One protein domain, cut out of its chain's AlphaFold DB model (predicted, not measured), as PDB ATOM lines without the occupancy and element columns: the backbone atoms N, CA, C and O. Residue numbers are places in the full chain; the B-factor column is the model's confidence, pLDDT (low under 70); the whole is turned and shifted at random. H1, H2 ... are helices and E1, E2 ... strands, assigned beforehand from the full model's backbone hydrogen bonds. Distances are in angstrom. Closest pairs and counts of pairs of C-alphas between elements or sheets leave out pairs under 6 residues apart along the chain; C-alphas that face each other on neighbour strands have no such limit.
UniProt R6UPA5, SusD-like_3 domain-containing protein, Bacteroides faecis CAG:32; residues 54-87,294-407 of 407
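This is residues 54 to 87 and 294 to 407 of the 407 residues of the protein "SusD-like_3 domain-containing protein" of Bacteroides faecis CAG:32 (UniProt R6UPA5). With little regular structure, this mostly helix domain has a tiny antiparallel sheet, E1 and E2, with H1 packed over one face of it; short helices and long loops make the rest. The 148 printed residues, 41 in named elements, hold six helices and two strands, H1 E1 H2 H3 E2 H4 H5 H6. It is only just compact, close to loose: radius of gyration of the C-alphas 17.2 A, spans 54 by 51 by 29 A.

E1 is residues 75 to 77, E2 351 to 353. H1, residues 64 to 71, 13.7 A long, begins at C-alpha 64 (83.361, 46.171, 12.145). H2 is 308 to 311, H3 341 to 346, H4 355 to 360, H5 381 to 385, H6 390 to 395, ending at C-alpha 395 (95.773, 54.037, 5.209).

N 76 of E1 and O 352 of E2 are within hydrogen-bond range, 2.9 A. The closest C-alphas of H1 and E1, Asn 70 and Ala 76, are 4.9 A apart. H5 and H6 are close but not clearly touching; their closest C-alphas, Arg 385 and Gln 393, are 6.3 A apart. H3, H4, H5 and H6 have every O i to N i+4 pair within range; H1 has 0 of 4, but 4 of 5 i+3 pairs; H2 is too short.

Residues 88 to 293 are cut out, a 48.3 A gap between C-alphas 87 and 294. Links H2 to H3 and H4 to H5 are long. Residues 405 to 407 have pLDDT under 70.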
ATOM      1  N   ASN A  54      81.372  47.689  28.367       88.69
ATOM      2  CA  ASN A  54      80.663  47.858  27.110       88.69
ATOM      3  C   ASN A  54      81.311  48.979  26.285       88.69
ATOM      4  O   ASN A  54      80.944  50.153  26.403       88.69
ATOM      5  N   PHE A  55      82.313  48.621  25.482       91.81
ATOM      6  CA  PHE A  55      83.009  49.525  24.565       91.81
ATOM      7  C   PHE A  55      82.730  49.135  23.115       91.81
ATOM      8  O   PHE A  55      82.744  47.956  22.762       91.81
ATOM      9  N   THR A  56      82.550  50.140  22.258       91.12
ATOM     10  CA  THR A  56      82.423  49.942  20.814       91.12
ATOM     11  C   THR A  56      83.736  49.401  20.257       91.12
ATOM     12  O   THR A  56      84.763  50.076  20.292       91.12
ATOM     13  N   THR A  57      83.708  48.169  19.756       92.00
ATOM     14  CA  THR A  57      84.875  47.457  19.220       92.00
ATOM     15  C   THR A  57      84.465  46.653  17.988       92.00
ATOM     16  O   THR A  57      83.281  46.576  17.664       92.00
ATOM     17  N   HIS A  58      85.419  46.092  17.242       92.06
ATOM     18  CA  HIS A  58      85.062  45.234  16.114       92.06
ATOM     19  C   HIS A  58      84.349  43.966  16.595       92.06
ATOM     20  O   HIS A  58      84.793  43.309  17.536       92.06
ATOM     21  N   GLU A  59      83.292  43.584  15.890       89.62
ATOM     22  CA  GLU A  59      82.518  42.383  16.173       89.62
ATOM     23  C   GLU A  59      81.902  41.808  14.894       89.62
ATOM     24  O   GLU A  59      81.751  42.495  13.878       89.62
ATOM     25  N   GLY A  60      81.544  40.526  14.955       88.88
ATOM     26  CA  GLY A  60      80.807  39.839  13.901       88.88
ATOM     27  C   GLY A  60      81.577  39.626  12.594       88.88
ATOM     28  O   GLY A  60      82.793  39.820  12.486       88.88
ATOM     29  N   PHE A  61      80.824  39.187  11.581       90.44
ATOM     30  CA  PHE A  61      81.331  38.839  10.256       90.44
ATOM     31  C   PHE A  61      81.195  40.005   9.262       90.44
ATOM     32  O   PHE A  61      80.508  39.882   8.249       90.44
ATOM     33  N   ASN A  62      81.795  41.159   9.558       90.12
ATOM     34  CA  ASN A  62      81.729  42.358   8.713       90.12
ATOM     35  C   ASN A  62      82.981  43.253   8.897       90.12
ATOM     36  O   ASN A  62      83.918  42.863   9.584       90.12
ATOM     37  N   ALA A  63      83.021  44.451   8.290       89.94
ATOM     38  CA  ALA A  63      84.146  45.402   8.416       89.94
ATOM     39  C   ALA A  63      84.260  46.084   9.809       89.94
ATOM     40  O   ALA A  63      85.105  46.947  10.026       89.94
ATOM     41  N   GLY A  64      83.444  45.671  10.777       91.19
ATOM     42  CA  GLY A  64      83.361  46.171  12.145       91.19
ATOM     43  C   GLY A  64      83.073  47.668  12.219       91.19
ATOM     44  O   GLY A  64      82.388  48.226  11.359       91.19
ATOM     45  N   ILE A  65      83.656  48.320  13.228       91.25
ATOM     46  CA  ILE A  65      83.459  49.751  13.511       91.25
ATOM     47  C   ILE A  65      83.879  50.673  12.362       91.25
ATOM     48  O   ILE A  65      83.430  51.810  12.311       91.25
ATOM     49  N   TRP A  66      84.661  50.178  11.396       87.81
ATOM     50  CA  TRP A  66      84.990  50.905  10.169       87.81
ATOM     51  C   TRP A  66      83.737  51.358   9.408       87.81
ATOM     52  O   TRP A  66      83.711  52.418   8.795       87.81
ATOM     53  N   LYS A  67      82.645  50.582   9.468       89.75
ATOM     54  CA  LYS A  67      81.380  50.948   8.815       89.75
ATOM     55  C   LYS A  67      80.650  52.100   9.493       89.75
ATOM     56  O   LYS A  67      79.746  52.644   8.864       89.75
ATOM     57  N   ASN A  68      81.014  52.476  10.717       89.75
ATOM     58  CA  ASN A  68      80.337  53.556  11.432       89.75
ATOM     59  C   ASN A  68      80.499  54.893  10.691       89.75
ATOM     60  O   ASN A  68      79.559  55.682  10.653       89.75
ATOM     61  N   ASP A  69      81.623  55.091   9.994       91.25
ATOM     62  CA  ASP A  69      81.847  56.274   9.160       91.25
ATOM     63  C   ASP A  69      80.979  56.320   7.892       91.25
ATOM     64  O   ASP A  69      80.880  57.367   7.267       91.25
ATOM     65  N   ASN A  70      80.255  55.251   7.526       90.44
ATOM     66  CA  ASN A  70      79.250  55.338   6.448       90.44
ATOM     67  C   ASN A  70      78.134  56.347   6.756       90.44
ATOM     68  O   ASN A  70      77.378  56.729   5.864       90.44
ATOM     69  N   ALA A  71      77.973  56.706   8.031       87.00
ATOM     70  CA  ALA A  71      76.995  57.678   8.483       87.00
ATOM     71  C   ALA A  71      77.542  59.117   8.527       87.00
ATOM     72  O   ALA A  71      76.765  60.009   8.889       87.00
ATOM     73  N   THR A  72      78.816  59.332   8.170       90.12
ATOM     74  CA  THR A  72      79.525  60.622   8.172       90.12
ATOM     75  C   THR A  72      79.889  61.052   6.746       90.12
ATOM     76  O   THR A  72      79.612  60.352   5.774       90.12
ATOM     77  N   ASP A  73      80.491  62.229   6.595       91.50
ATOM     78  CA  ASP A  73      81.050  62.713   5.331       91.50
ATOM     79  C   ASP A  73      82.388  62.045   4.965       91.50
ATOM     80  O   ASP A  73      82.876  62.237   3.849       91.50
ATOM     81  N   ASN A  74      82.962  61.215   5.845       93.81
ATOM     82  CA  ASN A  74      84.253  60.568   5.605       93.81
ATOM     83  C   ASN A  74      84.174  59.362   4.663       93.81
ATOM     84  O   ASN A  74      85.127  59.060   3.935       93.81
ATOM     85  N   GLN A  75      83.051  58.648   4.673       92.31
ATOM     86  CA  GLN A  75      82.925  57.359   4.012       92.31
ATOM     87  C   GLN A  75      81.519  57.161   3.436       92.31
ATOM     88  O   GLN A  75      80.524  57.589   4.009       92.31
ATOM     89  N   ALA A  76      81.430  56.479   2.295       90.50
ATOM     90  CA  ALA A  76      80.166  56.141   1.655       90.50
ATOM     91  C   ALA A  76      80.008  54.623   1.509       90.50
ATOM     92  O   ALA A  76      80.924  53.922   1.071       90.50
ATOM     93  N   ALA A  77      78.817  54.121   1.840       90.44
ATOM     94  CA  ALA A  77      78.407  52.753   1.536       90.44
ATOM     95  C   ALA A  77      77.851  52.645   0.107       90.44
ATOM     96  O   ALA A  77      77.459  53.636  -0.506       90.44
ATOM     97  N   THR A  78      77.736  51.420  -0.412       88.62
ATOM     98  CA  THR A  78      77.087  51.164  -1.714       88.62
ATOM     99  C   THR A  78      75.571  51.386  -1.702       88.62
ATOM    100  O   THR A  78      74.969  51.541  -2.761       88.62
ATOM    101  N   ASN A  79      74.948  51.389  -0.521       85.88
ATOM    102  CA  ASN A  79      73.515  51.606  -0.343       85.88
ATOM    103  C   ASN A  79      73.263  52.970   0.305       85.88
ATOM    104  O   ASN A  79      74.027  53.402   1.166       85.88
ATOM    105  N   TYR A  80      72.155  53.612  -0.065       81.81
ATOM    106  CA  TYR A  80      71.691  54.820   0.612       81.81
ATOM    107  C   TYR A  80      71.199  54.499   2.031       81.81
ATOM    108  O   TYR A  80      70.661  53.421   2.300       81.81
ATOM    109  N   ASP A  81      71.335  55.466   2.934       83.25
ATOM    110  CA  ASP A  81      70.764  55.384   4.277       83.25
ATOM    111  C   ASP A  81      69.298  55.853   4.250       83.25
ATOM    112  O   ASP A  81      68.974  56.911   3.702       83.25
ATOM    113  N   LYS A  82      68.402  55.070   4.863       86.06
ATOM    114  CA  LYS A  82      66.977  55.408   4.991       86.06
ATOM    115  C   LYS A  82      66.758  56.713   5.756       86.06
ATOM    116  O   LYS A  82      65.714  57.332   5.562       86.06
ATOM    117  N   LYS A  83      67.727  57.161   6.568       85.88
ATOM    118  CA  LYS A  83      67.663  58.445   7.284       85.88
ATOM    119  C   LYS A  83      67.477  59.648   6.361       85.88
ATOM    120  O   LYS A  83      66.870  60.638   6.753       85.88
ATOM    121  N   TRP A  84      67.957  59.536   5.124       84.00
ATOM    122  CA  TRP A  84      67.866  60.585   4.110       84.00
ATOM    123  C   TRP A  84      66.631  60.465   3.214       84.00
ATOM    124  O   TRP A  84      66.437  61.296   2.330       84.00
ATOM    125  N   ILE A  85      65.786  59.450   3.423       89.00
ATOM    126  CA  ILE A  85      64.543  59.288   2.670       89.00
ATOM    127  C   ILE A  85      63.391  59.897   3.475       89.00
ATOM    128  O   ILE A  85      63.105  59.422   4.583       89.00
ATOM    129  N   PRO A  86      62.680  60.900   2.925       90.94
ATOM    130  CA  PRO A  86      61.529  61.498   3.588       90.94
ATOM    131  C   PRO A  86      60.521  60.444   4.067       90.94
ATOM    132  O   PRO A  86      60.080  59.584   3.305       90.94
ATOM    133  N   GLY A  87      60.170  60.501   5.353       90.00
ATOM    134  CA  GLY A  87      59.189  59.606   5.976       90.00
ATOM    135  C   GLY A  87      59.687  58.196   6.325       90.00
ATOM    136  O   GLY A  87      58.897  57.404   6.843       90.00
ATOM    137  N   GLU A 294     107.582  59.838  -4.501       94.00
ATOM    138  CA  GLU A 294     106.250  60.440  -4.672       94.00
ATOM    139  C   GLU A 294     105.151  59.613  -3.976       94.00
ATOM    140  O   GLU A 294     104.120  60.151  -3.574       94.00
ATOM    141  N   THR A 295     105.368  58.308  -3.805       92.81
ATOM    142  CA  THR A 295     104.454  57.379  -3.132       92.81
ATOM    143  C   THR A 295     105.212  56.456  -2.193       92.81
ATOM    144  O   THR A 295     106.302  55.996  -2.520       92.81
ATOM    145  N   VAL A 296     104.601  56.110  -1.059       91.56
ATOM    146  CA  VAL A 296     105.146  55.073  -0.169       91.56
ATOM    147  C   VAL A 296     104.825  53.700  -0.754       91.56
ATOM    148  O   VAL A 296     103.663  53.417  -1.047       91.56
ATOM    149  N   LYS A 297     105.850  52.856  -0.895       88.19
ATOM    150  CA  LYS A 297     105.750  51.470  -1.373       88.19
ATOM    151  C   LYS A 297     105.181  50.567  -0.283       88.19
ATOM    152  O   LYS A 297     105.902  50.014   0.538       88.19
ATOM    153  N   THR A 298     103.861  50.509  -0.195       83.81
ATOM    154  CA  THR A 298     103.133  49.819   0.882       83.81
ATOM    155  C   THR A 298     103.225  48.294   0.844       83.81
ATOM    156  O   THR A 298     102.787  47.643   1.786       83.81
ATOM    157  N   ASP A 299     103.774  47.736  -0.227       83.00
ATOM    158  CA  ASP A 299     104.192  46.343  -0.367       83.00
ATOM    159  C   ASP A 299     105.492  46.028   0.397       83.00
ATOM    160  O   ASP A 299     105.829  44.862   0.585       83.00
ATOM    161  N   GLU A 300     106.206  47.038   0.901       85.69
ATOM    162  CA  GLU A 300     107.345  46.845   1.796       85.69
ATOM    163  C   GLU A 300     106.902  46.863   3.266       85.69
ATOM    164  O   GLU A 300     106.345  47.846   3.768       85.69
ATOM    165  N   ASP A 301     107.230  45.802   4.008       85.06
ATOM    166  CA  ASP A 301     106.781  45.657   5.399       85.06
ATOM    167  C   ASP A 301     107.265  46.773   6.335       85.06
ATOM    168  O   ASP A 301     106.562  47.152   7.274       85.06
ATOM    169  N   LYS A 302     108.415  47.389   6.025       88.44
ATOM    170  CA  LYS A 302     108.971  48.539   6.760       88.44
ATOM    171  C   LYS A 302     108.004  49.727   6.867       88.44
ATOM    172  O   LYS A 302     108.170  50.561   7.758       88.44
ATOM    173  N   TYR A 303     107.019  49.811   5.967       88.31
ATOM    174  CA  TYR A 303     105.969  50.829   5.963       88.31
ATOM    175  C   TYR A 303     104.607  50.307   6.448       88.31
ATOM    176  O   TYR A 303     103.732  51.128   6.717       88.31
ATOM    177  N   LYS A 304     104.428  48.989   6.605       87.94
ATOM    178  CA  LYS A 304     103.210  48.351   7.127       87.94
ATOM    179  C   LYS A 304     103.424  47.815   8.538       87.94
ATOM    180  O   LYS A 304     103.453  48.614   9.468       87.94
ATOM    181  N   MET A 305     103.562  46.503   8.732       89.31
ATOM    182  CA  MET A 305     103.560  45.922  10.079       89.31
ATOM    183  C   MET A 305     104.849  46.212  10.854       89.31
ATOM    184  O   MET A 305     104.823  46.209  12.081       89.31
ATOM    185  N   SER A 306     105.946  46.547  10.170       91.56
ATOM    186  CA  SER A 306     107.170  47.042  10.813       91.56
ATOM    187  C   SER A 306     107.167  48.567  11.052       91.56
ATOM    188  O   SER A 306     108.054  49.079  11.733       91.56
ATOM    189  N   ASN A 307     106.184  49.314  10.528       93.38
ATOM    190  CA  ASN A 307     105.975  50.725  10.869       93.38
ATOM    191  C   ASN A 307     105.101  50.811  12.129       93.38
ATOM    192  O   ASN A 307     103.900  50.548  12.037       93.38
ATOM    193  N   PRO A 308     105.635  51.212  13.296       94.44
ATOM    194  CA  PRO A 308     104.885  51.122  14.542       94.44
ATOM    195  C   PRO A 308     103.659  52.049  14.565       94.44
ATOM    196  O   PRO A 308     102.665  51.728  15.215       94.44
ATOM    197  N   TYR A 309     103.669  53.142  13.791       95.12
ATOM    198  CA  TYR A 309     102.498  54.005  13.620       95.12
ATOM    199  C   TYR A 309     101.346  53.332  12.864       95.12
ATOM    200  O   TYR A 309     100.189  53.618  13.152       95.12
ATOM    201  N   PHE A 310     101.635  52.449  11.905       93.00
ATOM    202  CA  PHE A 310     100.605  51.681  11.198       93.00
ATOM    203  C   PHE A 310     100.219  50.421  11.983       93.00
ATOM    204  O   PHE A 310      99.040  50.126  12.158       93.00
ATOM    205  N   ALA A 311     101.214  49.704  12.506       92.81
ATOM    206  CA  ALA A 311     101.032  48.421  13.173       92.81
ATOM    207  C   ALA A 311     100.146  48.502  14.426       92.81
ATOM    208  O   ALA A 311      99.423  47.550  14.718       92.81
ATOM    209  N   GLN A 312     100.111  49.644  15.120       93.62
ATOM    210  CA  GLN A 312      99.219  49.853  16.268       93.62
ATOM    211  C   GLN A 312      97.714  49.739  15.943       93.62
ATOM    212  O   GLN A 312      96.902  49.663  16.859       93.62
ATOM    213  N   PHE A 313      97.325  49.708  14.663       90.31
ATOM    214  CA  PHE A 313      95.934  49.527  14.229       90.31
ATOM    215  C   PHE A 313      95.589  48.079  13.842       90.31
ATOM    216  O   PHE A 313      94.422  47.777  13.597       90.31
ATOM    217  N   SER A 314      96.577  47.183  13.747       86.06
ATOM    218  CA  SER A 314      96.379  45.835  13.190       86.06
ATOM    219  C   SER A 314      97.266  44.739  13.790       86.06
ATOM    220  O   SER A 314      97.204  43.597  13.334       86.06
ATOM    221  N   ALA A 315      98.107  45.047  14.778       89.50
ATOM    222  CA  ALA A 315      98.934  44.052  15.452       89.50
ATOM    223  C   ALA A 315      98.098  43.126  16.354       89.50
ATOM    224  O   ALA A 315      97.088  43.529  16.924       89.50
ATOM    225  N   ASN A 316      98.566  41.886  16.528       87.50
ATOM    226  CA  ASN A 316      97.893  40.878  17.362       87.50
ATOM    227  C   ASN A 316      97.782  41.289  18.840       87.50
ATOM    228  O   ASN A 316      96.860  40.873  19.535       87.50
ATOM    229  N   SER A 317      98.737  42.086  19.323       91.88
ATOM    230  CA  SER A 317      98.697  42.699  20.647       91.88
ATOM    231  C   SER A 317      99.069  44.165  20.530       91.88
ATOM    232  O   SER A 317     100.086  44.495  19.915       91.88
ATOM    233  N   LEU A 318      98.254  45.029  21.135       94.62
ATOM    234  CA  LEU A 318      98.480  46.473  21.139       94.62
ATOM    235  C   LEU A 318      99.155  46.970  22.429       94.62
ATOM    236  O   LEU A 318      99.444  48.156  22.567       94.62
ATOM    237  N   GLU A 319      99.464  46.066  23.363       94.50
ATOM    238  CA  GLU A 319      99.992  46.412  24.688       94.50
ATOM    239  C   GLU A 319     101.319  47.184  24.615       94.50
ATOM    240  O   GLU A 319     101.504  48.207  25.282       94.50
ATOM    241  N   GLY A 320     102.219  46.727  23.736       93.56
ATOM    242  CA  GLY A 320     103.555  47.298  23.546       93.56
ATOM    243  C   GLY A 320     103.577  48.678  22.887       93.56
ATOM    244  O   GLY A 320     104.639  49.293  22.808       93.56
ATOM    245  N   TYR A 321     102.432  49.191  22.430       95.56
ATOM    246  CA  TYR A 321     102.355  50.475  21.748       95.56
ATOM    247  C   TYR A 321     102.048  51.597  22.752       95.56
ATOM    248  O   TYR A 321     100.945  51.678  23.286       95.56
ATOM    249  N   SER A 322     103.017  52.478  23.030       93.88
ATOM    250  CA  SER A 322     102.892  53.620  23.954       93.88
ATOM    251  C   SER A 322     101.747  54.591  23.650       93.88
ATOM    252  O   SER A 322     101.240  55.195  24.587       93.88
ATOM    253  N   GLU A 323     101.319  54.719  22.393       95.38
ATOM    254  CA  GLU A 323     100.190  55.580  21.999       95.38
ATOM    255  C   GLU A 323      98.822  54.953  22.338       95.38
ATOM    256  O   GLU A 323      97.827  55.656  22.507       95.38
ATOM    257  N   ILE A 324      98.767  53.631  22.522       95.94
ATOM    258  CA  ILE A 324      97.556  52.910  22.918       95.94
ATOM    259  C   ILE A 324      97.358  53.042  24.430       95.94
ATOM    260  O   ILE A 324      98.245  52.691  25.211       95.94
ATOM    261  N   LEU A 325      96.180  53.525  24.842       96.00
ATOM    262  CA  LEU A 325      95.808  53.721  26.256       96.00
ATOM    263  C   LEU A 325      94.807  52.684  26.776       96.00
ATOM    264  O   LEU A 325      94.775  52.400  27.971       96.00
ATOM    265  N   LEU A 326      93.985  52.149  25.874       95.88
ATOM    266  CA  LEU A 326      93.003  51.101  26.123       95.88
ATOM    267  C   LEU A 326      92.752  50.373  24.801       95.88
ATOM    268  O   LEU A 326      92.578  51.020  23.766       95.88
ATOM    269  N   TRP A 327      92.721  49.046  24.825       95.12
ATOM    270  CA  TRP A 327      92.406  48.228  23.658       95.12
ATOM    271  C   TRP A 327      91.647  46.964  24.051       95.12
ATOM    272  O   TRP A 327      91.599  46.581  25.217       95.12
ATOM    273  N   ARG A 328      91.035  46.317  23.056       93.12
ATOM    274  CA  ARG A 328      90.367  45.027  23.224       93.12
ATOM    275  C   ARG A 328      91.224  43.923  22.630       93.12
ATOM    276  O   ARG A 328      91.431  43.897  21.417       93.12
ATOM    277  N   ALA A 329      91.644  42.981  23.463       92.81
ATOM    278  CA  ALA A 329      92.199  41.724  22.998       92.81
ATOM    279  C   ALA A 329      91.121  40.843  22.361       92.81
ATOM    280  O   ALA A 329      90.015  40.675  22.880       92.81
ATOM    281  N   TYR A 330      91.493  40.234  21.240       91.81
ATOM    282  CA  TYR A 330      90.748  39.163  20.597       91.81
ATOM    283  C   TYR A 330      91.543  37.873  20.768       91.81
ATOM    284  O   TYR A 330      92.753  37.843  20.554       91.81
ATOM    285  N   ASN A 331      90.867  36.806  21.178       90.38
ATOM    286  CA  ASN A 331      91.484  35.516  21.443       90.38
ATOM    287  C   ASN A 331      90.549  34.412  20.942       90.38
ATOM    288  O   ASN A 331      89.492  34.147  21.520       90.38
ATOM    289  N   LEU A 332      90.959  33.764  19.852       87.44
ATOM    290  CA  LEU A 332      90.221  32.659  19.251       87.44
ATOM    291  C   LEU A 332      90.359  31.356  20.049       87.44
ATOM    292  O   LEU A 332      89.414  30.568  20.099       87.44
ATOM    293  N   LEU A 333      91.533  31.081  20.614       91.19
ATOM    294  CA  LEU A 333      91.858  29.759  21.148       91.19
ATOM    295  C   LEU A 333      91.160  29.505  22.485       91.19
ATOM    296  O   LEU A 333      90.439  28.514  22.602       91.19
ATOM    297  N   ASP A 334      91.258  30.449  23.412       92.31
ATOM    298  CA  ASP A 334      90.798  30.296  24.790       92.31
ATOM    299  C   ASP A 334      89.368  30.816  24.969       92.31
ATOM    300  O   ASP A 334      88.528  30.139  25.556       92.31
ATOM    301  N   TYR A 335      89.061  31.990  24.402       88.56
ATOM    302  CA  TYR A 335      87.805  32.705  24.685       88.56
ATOM    303  C   TYR A 335      86.840  32.793  23.501       88.56
ATOM    304  O   TYR A 335      85.709  33.242  23.668       88.56
ATOM    305  N   LYS A 336      87.264  32.372  22.301       90.19
ATOM    306  CA  LYS A 336      86.463  32.440  21.063       90.19
ATOM    307  C   LYS A 336      85.972  33.867  20.740       90.19
ATOM    308  O   LYS A 336      84.969  34.045  20.054       90.19
ATOM    309  N   ILE A 337      86.706  34.886  21.191       89.69
ATOM    310  CA  ILE A 337      86.429  36.306  20.937       89.69
ATOM    311  C   ILE A 337      87.172  36.710  19.664       89.69
ATOM    312  O   ILE A 337      88.395  36.841  19.677       89.69
ATOM    313  N   VAL A 338      86.445  36.907  18.564       91.31
ATOM    314  CA  VAL A 338      87.010  37.221  17.240       91.31
ATOM    315  C   VAL A 338      86.164  38.237  16.470       91.31
ATOM    316  O   VAL A 338      84.998  38.465  16.786       91.31
ATOM    317  N   HIS A 339      86.751  38.816  15.425       92.12
ATOM    318  CA  HIS A 339      86.073  39.635  14.419       92.12
ATOM    319  C   HIS A 339      86.697  39.372  13.043       92.12
ATOM    320  O   HIS A 339      87.832  38.902  12.956       92.12
ATOM    321  N   SER A 340      85.994  39.694  11.956       90.88
ATOM    322  CA  SER A 340      86.525  39.539  10.590       90.88
ATOM    323  C   SER A 340      86.827  40.864   9.882       90.88
ATOM    324  O   SER A 340      87.033  40.883   8.665       90.88
ATOM    325  N   ALA A 341      86.888  41.973  10.627       90.38
ATOM    326  CA  ALA A 341      87.069  43.307  10.050       90.38
ATOM    327  C   ALA A 341      88.265  43.424   9.083       90.38
ATOM    328  O   ALA A 341      88.044  43.905   7.972       90.38
ATOM    329  N   PRO A 342      89.477  42.918   9.399       86.38
ATOM    330  CA  PRO A 342      90.621  43.017   8.493       86.38
ATOM    331  C   PRO A 342      90.383  42.306   7.156       86.38
ATOM    332  O   PRO A 342      90.764  42.813   6.101       86.38
ATOM    333  N   PHE A 343      89.701  41.155   7.180       86.19
ATOM    334  CA  PHE A 343      89.342  40.424   5.966       86.19
ATOM    335  C   PHE A 343      88.376  41.232   5.092       86.19
ATOM    336  O   PHE A 343      88.596  41.356   3.890       86.19
ATOM    337  N   TYR A 344      87.333  41.814   5.691       88.25
ATOM    338  CA  TYR A 344      86.347  42.605   4.953       88.25
ATOM    339  C   TYR A 344      86.918  43.921   4.421       88.25
ATOM    340  O   TYR A 344      86.627  44.280   3.283       88.25
ATOM    341  N   ILE A 345      87.736  44.624   5.209       85.50
ATOM    342  CA  ILE A 345      88.381  45.878   4.793       85.50
ATOM    343  C   ILE A 345      89.311  45.631   3.602       85.50
ATOM    344  O   ILE A 345      89.263  46.380   2.629       85.50
ATOM    345  N   ARG A 346      90.082  44.535   3.613       80.75
ATOM    346  CA  ARG A 346      90.954  44.149   2.489       80.75
ATOM    347  C   ARG A 346      90.196  44.026   1.161       80.75
ATOM    348  O   ARG A 346      90.767  44.309   0.113       80.75
ATOM    349  N   VAL A 347      88.939  43.583   1.186       82.88
ATOM    350  CA  VAL A 347      88.096  43.431  -0.017       82.88
ATOM    351  C   VAL A 347      87.139  44.615  -0.228       82.88
ATOM    352  O   VAL A 347      86.190  44.513  -0.999       82.88
ATOM    353  N   GLY A 348      87.359  45.733   0.472       81.44
ATOM    354  CA  GLY A 348      86.579  46.972   0.377       81.44
ATOM    355  C   GLY A 348      85.307  47.015   1.232       81.44
ATOM    356  O   GLY A 348      84.770  48.085   1.477       81.44
ATOM    357  N   GLY A 349      84.791  45.886   1.728       86.31
ATOM    358  CA  GLY A 349      83.714  45.872   2.731       86.31
ATOM    359  C   GLY A 349      82.383  46.535   2.324       86.31
ATOM    360  O   GLY A 349      81.566  46.816   3.209       86.31
ATOM    361  N   ASN A 350      82.157  46.754   1.019       87.88
ATOM    362  CA  ASN A 350      81.071  47.562   0.433       87.88
ATOM    363  C   ASN A 350      81.043  49.013   0.935       87.88
ATOM    364  O   ASN A 350      79.975  49.588   1.165       87.88
ATOM    365  N   THR A 351      82.222  49.582   1.146       89.06
ATOM    366  CA  THR A 351      82.390  50.948   1.613       89.06
ATOM    367  C   THR A 351      83.699  51.552   1.098       89.06
ATOM    368  O   THR A 351      84.613  50.828   0.710       89.06
ATOM    369  N   GLY A 352      83.797  52.876   1.049       89.75
ATOM    370  CA  GLY A 352      85.018  53.560   0.646       89.75
ATOM    371  C   GLY A 352      85.037  55.017   1.071       89.75
ATOM    372  O   GLY A 352      83.993  55.629   1.301       89.75
ATOM    373  N   PHE A 353      86.241  55.574   1.171       92.31
ATOM    374  CA  PHE A 353      86.422  56.983   1.488       92.31
ATOM    375  C   PHE A 353      85.748  57.879   0.456       92.31
ATOM    376  O   PHE A 353      85.835  57.642  -0.753       92.31
ATOM    377  N   THR A 354      85.106  58.939   0.938       93.19
ATOM    378  CA  THR A 354      84.599  59.982   0.055       93.19
ATOM    379  C   THR A 354      85.763  60.778  -0.524       93.19
ATOM    380  O   THR A 354      86.840  60.905   0.065       93.19
ATOM    381  N   ARG A 355      85.530  61.374  -1.694       93.00
ATOM    382  CA  ARG A 355      86.485  62.303  -2.300       93.00
ATOM    383  C   ARG A 355      86.821  63.458  -1.348       93.00
ATOM    384  O   ARG A 355      87.991  63.776  -1.183       93.00
ATOM    385  N   GLN A 356      85.814  64.019  -0.683       94.44
ATOM    386  CA  GLN A 356      85.975  65.121   0.268       94.44
ATOM    387  C   GLN A 356      86.942  64.768   1.407       94.44
ATOM    388  O   GLN A 356      87.839  65.552   1.716       94.44
ATOM    389  N   TYR A 357      86.818  63.570   1.983       95.38
ATOM    390  CA  TYR A 357      87.747  63.105   3.008       95.38
ATOM    391  C   TYR A 357      89.175  62.994   2.478       95.38
ATOM    392  O   TYR A 357      90.108  63.504   3.096       95.38
ATOM    393  N   VAL A 358      89.358  62.394   1.299       95.75
ATOM    394  CA  VAL A 358      90.682  62.250   0.674       95.75
ATOM    395  C   VAL A 358      91.315  63.607   0.347       95.75
ATOM    396  O   VAL A 358      92.532  63.765   0.458       95.75
ATOM    397  N   GLU A 359      90.524  64.610  -0.027       94.62
ATOM    398  CA  GLU A 359      91.000  65.970  -0.312       94.62
ATOM    399  C   GLU A 359      91.401  66.750   0.953       94.62
ATOM    400  O   GLU A 359      92.209  67.674   0.857       94.62
ATOM    401  N   SER A 360      90.931  66.344   2.141       95.69
ATOM    402  CA  SER A 360      91.330  66.956   3.421       95.69
ATOM    403  C   SER A 360      92.797  66.695   3.798       95.69
ATOM    404  O   SER A 360      93.396  67.461   4.556       95.69
ATOM    405  N   PHE A 361      93.409  65.640   3.247       96.81
ATOM    406  CA  PHE A 361      94.824  65.341   3.463       96.81
ATOM    407  C   PHE A 361      95.710  66.347   2.721       96.81
ATOM    408  O   PHE A 361      95.502  66.650   1.548       96.81
ATOM    409  N   LEU A 362      96.754  66.845   3.371       97.00
ATOM    410  CA  LEU A 362      97.645  67.834   2.763       97.00
ATOM    411  C   LEU A 362      98.600  67.185   1.743       97.00
ATOM    412  O   LEU A 362      98.743  65.959   1.668       97.00
ATOM    413  N   CYS A 363      99.253  68.004   0.927       97.00
ATOM    414  CA  CYS A 363     100.450  67.612   0.187       97.00
ATOM    415  C   CYS A 363     101.668  67.519   1.126       97.00
ATOM    416  O   CYS A 363     101.603  67.910   2.294       97.00
ATOM    417  N   ARG A 364     102.792  66.975   0.643       93.94
ATOM    418  CA  ARG A 364     104.021  66.807   1.448       93.94
ATOM    419  C   ARG A 364     104.639  68.129   1.902       93.94
ATOM    420  O   ARG A 364     105.369  68.139   2.886       93.94
ATOM    421  N   ASP A 365     104.324  69.230   1.228       94.31
ATOM    422  CA  ASP A 365     104.662  70.596   1.642       94.31
ATOM    423  C   ASP A 365     103.736  71.179   2.729       94.31
ATOM    424  O   ASP A 365     103.901  72.336   3.115       94.31
ATOM    425  N   GLY A 366     102.759  70.409   3.219       95.25
ATOM    426  CA  GLY A 366     101.791  70.859   4.217       95.25
ATOM    427  C   GLY A 366     100.705  71.780   3.658       95.25
ATOM    428  O   GLY A 366      99.989  72.411   4.434       95.25
ATOM    429  N   LYS A 367     100.561  71.877   2.332       97.12
ATOM    430  CA  LYS A 367      99.543  72.717   1.695       97.12
ATOM    431  C   LYS A 367      98.339  71.906   1.205       97.12
ATOM    432  O   LYS A 367      98.493  70.745   0.822       97.12
ATOM    433  N   PRO A 368      97.133  72.500   1.175       96.94
ATOM    434  CA  PRO A 368      95.991  71.911   0.487       96.94
ATOM    435  C   PRO A 368      96.251  71.757  -1.015       96.94
ATOM    436  O   PRO A 368      96.932  72.590  -1.623       96.94
ATOM    437  N   ILE A 369      95.622  70.749  -1.627       96.62
ATOM    438  CA  ILE A 369      95.823  70.369  -3.038       96.62
ATOM    439  C   ILE A 369      95.566  71.497  -4.048       96.62
ATOM    440  O   ILE A 369      96.136  71.485  -5.131       96.62
ATOM    441  N   TYR A 370      94.734  72.483  -3.702       95.00
ATOM    442  CA  TYR A 370      94.375  73.604  -4.576       95.00
ATOM    443  C   TYR A 370      95.359  74.786  -4.502       95.00
ATOM    444  O   TYR A 370      95.142  75.807  -5.147       95.00
ATOM    445  N   THR A 371      96.430  74.678  -3.706       96.69
ATOM    446  CA  THR A 371      97.429  75.752  -3.502       96.69
ATOM    447  C   THR A 371      98.865  75.329  -3.826       96.69
ATOM    448  O   THR A 371      99.815  76.042  -3.488       96.69
ATOM    449  N   THR A 372      99.047  74.157  -4.439       96.06
ATOM    450  CA  THR A 372     100.360  73.560  -4.713       96.06
ATOM    451  C   THR A 372     100.352  72.750  -6.006       96.06
ATOM    452  O   THR A 372      99.350  72.127  -6.348       96.06
ATOM    453  N   ASP A 373     101.498  72.695  -6.685       95.62
ATOM    454  CA  ASP A 373     101.701  71.899  -7.906       95.62
ATOM    455  C   ASP A 373     102.085  70.435  -7.604       95.62
ATOM    456  O   ASP A 373     102.342  69.634  -8.508       95.62
ATOM    457  N   GLN A 374     102.169  70.058  -6.320       95.69
ATOM    458  CA  GLN A 374     102.543  68.700  -5.912       95.69
ATOM    459  C   GLN A 374     101.470  67.654  -6.231       95.69
ATOM    460  O   GLN A 374     101.806  66.492  -6.486       95.69
ATOM    461  N   TYR A 375     100.200  68.055  -6.218       96.62
ATOM    462  CA  TYR A 375      99.070  67.167  -6.447       96.62
ATOM    463  C   TYR A 375      98.964  66.768  -7.926       96.62
ATOM    464  O   TYR A 375      98.919  67.614  -8.815       96.62
ATOM    465  N   LYS A 376      98.922  65.459  -8.203       96.31
ATOM    466  CA  LYS A 376      98.978  64.919  -9.575       96.31
ATOM    467  C   LYS A 376      97.607  64.705 -10.228       96.31
ATOM    468  O   LYS A 376      97.542  64.228 -11.362       96.31
ATOM    469  N   GLY A 377      96.529  65.109  -9.557       94.62
ATOM    470  CA  GLY A 377      95.160  65.045 -10.070       94.62
ATOM    471  C   GLY A 377      94.445  63.714  -9.816       94.62
ATOM    472  O   GLY A 377      94.972  62.806  -9.178       94.62
ATOM    473  N   ASP A 378      93.225  63.609 -10.347       93.94
ATOM    474  CA  ASP A 378      92.267  62.524 -10.061       93.94
ATOM    475  C   ASP A 378      92.207  61.416 -11.119       93.94
ATOM    476  O   ASP A 378      91.275  60.613 -11.135       93.94
ATOM    477  N   LYS A 379      93.160  61.372 -12.058       94.56
ATOM    478  CA  LYS A 379      93.108  60.399 -13.164       94.56
ATOM    479  C   LYS A 379      93.163  58.952 -12.673       94.56
ATOM    480  O   LYS A 379      92.604  58.066 -13.313       94.56
ATOM    481  N   SER A 380      93.846  58.715 -11.558       92.44
ATOM    482  CA  SER A 380      93.961  57.407 -10.925       92.44
ATOM    483  C   SER A 380      94.115  57.555  -9.412       92.44
ATOM    484  O   SER A 380      94.578  58.585  -8.927       92.44
ATOM    485  N   LEU A 381      93.799  56.500  -8.655       90.19
ATOM    486  CA  LEU A 381      94.040  56.478  -7.204       90.19
ATOM    487  C   LEU A 381      95.532  56.623  -6.850       90.19
ATOM    488  O   LEU A 381      95.869  57.138  -5.786       90.19
ATOM    489  N   LEU A 382      96.424  56.210  -7.756       89.75
ATOM    490  CA  LEU A 382      97.862  56.410  -7.604       89.75
ATOM    491  C   LEU A 382      98.225  57.897  -7.715       89.75
ATOM    492  O   LEU A 382      98.968  58.408  -6.881       89.75
ATOM    493  N   ASP A 383      97.673  58.607  -8.702       93.69
ATOM    494  CA  ASP A 383      97.896  60.050  -8.861       93.69
ATOM    495  C   ASP A 383      97.316  60.842  -7.687       93.69
ATOM    496  O   ASP A 383      97.964  61.770  -7.197       93.69
ATOM    497  N   VAL A 384      96.171  60.401  -7.155       94.31
ATOM    498  CA  VAL A 384      95.571  60.975  -5.945       94.31
ATOM    499  C   VAL A 384      96.525  60.901  -4.753       94.31
ATOM    500  O   VAL A 384      96.523  61.825  -3.941       94.31
ATOM    501  N   ARG A 385      97.351  59.848  -4.650       93.06
ATOM    502  CA  ARG A 385      98.337  59.654  -3.576       93.06
ATOM    503  C   ARG A 385      99.666  60.364  -3.822       93.06
ATOM    504  O   ARG A 385     100.316  60.723  -2.847       93.06
ATOM    505  N   LYS A 386     100.114  60.576  -5.057       94.81
ATOM    506  CA  LYS A 386     101.451  61.150  -5.305       94.81
ATOM    507  C   LYS A 386     101.667  62.479  -4.566       94.81
ATOM    508  O   LYS A 386     100.847  63.389  -4.647       94.81
ATOM    509  N   ASN A 387     102.786  62.577  -3.846       96.25
ATOM    510  CA  ASN A 387     103.211  63.726  -3.040       96.25
ATOM    511  C   ASN A 387     102.179  64.185  -1.994       96.25
ATOM    512  O   ASN A 387     102.108  65.367  -1.652       96.25
ATOM    513  N   ARG A 388     101.380  63.256  -1.457       95.69
ATOM    514  CA  ARG A 388     100.418  63.526  -0.376       95.69
ATOM    515  C   ARG A 388     100.910  63.089   0.991       95.69
ATOM    516  O   ARG A 388     101.879  62.337   1.103       95.69
ATOM    517  N   ASP A 389     100.189  63.544   2.009       95.44
ATOM    518  CA  ASP A 389     100.326  63.180   3.415       95.44
ATOM    519  C   ASP A 389     100.611  61.684   3.611       95.44
ATOM    520  O   ASP A 389      99.998  60.811   2.993       95.44
ATOM    521  N   LEU A 390     101.555  61.389   4.501       93.88
ATOM    522  CA  LEU A 390     101.994  60.030   4.795       93.88
ATOM    523  C   LEU A 390     100.900  59.152   5.391       93.88
ATOM    524  O   LEU A 390     100.904  57.947   5.167       93.88
ATOM    525  N   ARG A 391      99.941  59.730   6.111       93.31
ATOM    526  CA  ARG A 391      98.782  58.995   6.624       93.31
ATOM    527  C   ARG A 391      97.917  58.515   5.466       93.31
ATOM    528  O   ARG A 391      97.555  57.345   5.431       93.31
ATOM    529  N   LEU A 392      97.685  59.366   4.463       94.25
ATOM    530  CA  LEU A 392      96.965  58.949   3.259       94.25
ATOM    531  C   LEU A 392      97.691  57.791   2.565       94.25
ATOM    532  O   LEU A 392      97.048  56.826   2.175       94.25
ATOM    533  N   GLN A 393      99.025  57.840   2.474       92.25
ATOM    534  CA  GLN A 393      99.803  56.748   1.874       92.25
ATOM    535  C   GLN A 393      99.616  55.410   2.589       92.25
ATOM    536  O   GLN A 393      99.532  54.369   1.947       92.25
ATOM    537  N   LEU A 394      99.601  55.436   3.920       90.88
ATOM    538  CA  LEU A 394      99.577  54.224   4.728       90.88
ATOM    539  C   LEU A 394      98.179  53.611   4.821       90.88
ATOM    540  O   LEU A 394      98.066  52.382   4.813       90.88
ATOM    541  N   PHE A 395      97.142  54.451   4.894       89.88
ATOM    542  CA  PHE A 395      95.773  54.037   5.209       89.88
ATOM    543  C   PHE A 395      94.824  53.986   4.002       89.88
ATOM    544  O   PHE A 395      93.803  53.307   4.085       89.88
ATOM    545  N   LEU A 396      95.138  54.632   2.871       89.56
ATOM    546  CA  LEU A 396      94.370  54.454   1.634       89.56
ATOM    547  C   LEU A 396      94.933  53.277   0.832       89.56
ATOM    548  O   LEU A 396      95.960  53.410   0.168       89.56
ATOM    549  N   MET A 397      94.223  52.151   0.841       82.56
ATOM    550  CA  MET A 397      94.541  51.018  -0.030       82.56
ATOM    551  C   MET A 397      94.153  51.317  -1.479       82.56
ATOM    552  O   MET A 397      93.049  51.795  -1.747       82.56
ATOM    553  N   THR A 398      95.037  50.989  -2.419       80.88
ATOM    554  CA  THR A 398      94.729  51.017  -3.858       80.88
ATOM    555  C   THR A 398      94.681  49.605  -4.453       80.88
ATOM    556  O   THR A 398      95.247  48.674  -3.872       80.88
ATOM    557  N   PRO A 399      93.967  49.391  -5.578       78.69
ATOM    558  CA  PRO A 399      93.861  48.068  -6.188       78.69
ATOM    559  C   PRO A 399      95.232  47.432  -6.444       78.69
ATOM    560  O   PRO A 399      96.074  48.021  -7.115       78.69
ATOM    561  N   GLY A 400      95.430  46.214  -5.933       77.38
ATOM    562  CA  GLY A 400      96.682  45.462  -6.069       77.38
ATOM    563  C   GLY A 400      97.623  45.546  -4.863       77.38
ATOM    564  O   GLY A 400      98.550  44.746  -4.786       77.38
ATOM    565  N   GLU A 401      97.379  46.436  -3.895       79.19
ATOM    566  CA  GLU A 401      98.176  46.500  -2.665       79.19
ATOM    567  C   GLU A 401      97.784  45.411  -1.655       79.19
ATOM    568  O   GLU A 401      96.609  45.085  -1.461       79.19
ATOM    569  N   THR A 402      98.785  44.870  -0.959       74.44
ATOM    570  CA  THR A 402      98.595  43.926   0.144       74.44
ATOM    571  C   THR A 402      98.439  44.675   1.470       74.44
ATOM    572  O   THR A 402      99.133  45.649   1.753       74.44
ATOM    573  N   LEU A 403      97.495  44.226   2.309       71.69
ATOM    574  CA  LEU A 403      97.285  44.808   3.644       71.69
ATOM    575  C   LEU A 403      98.446  44.470   4.598       71.69
ATOM    576  O   LEU A 403      98.836  45.302   5.412       71.69
ATOM    577  N   SER A 404      98.992  43.258   4.467       72.06
ATOM    578  CA  SER A 404     100.189  42.784   5.160       72.06
ATOM    579  C   SER A 404     101.090  42.090   4.134       72.06
ATOM    580  O   SER A 404     100.678  41.061   3.590       72.06
ATOM    581  N   PRO A 405     102.266  42.649   3.812       62.44
ATOM    582  CA  PRO A 405     103.165  42.077   2.811       62.44
ATOM    583  C   PRO A 405     103.888  40.798   3.270       62.44
ATOM    584  O   PRO A 405     104.423  40.090   2.425       62.44
ATOM    585  N   ASN A 406     103.839  40.461   4.566       58.53
ATOM    586  CA  ASN A 406     104.491  39.288   5.160       58.53
ATOM    587  C   ASN A 406     103.486  38.356   5.874       58.53
ATOM    588  O   ASN A 406     103.571  38.180   7.091       58.53
ATOM    589  N   MET A 407     102.518  37.784   5.149       48.78
ATOM    590  CA  MET A 407     101.814  36.580   5.631       48.78
ATOM    591  C   MET A 407     102.455  35.316   5.083       48.78
ATOM    592  O   MET A 407     102.690  35.281   3.854       48.78
TER     593      MET A 407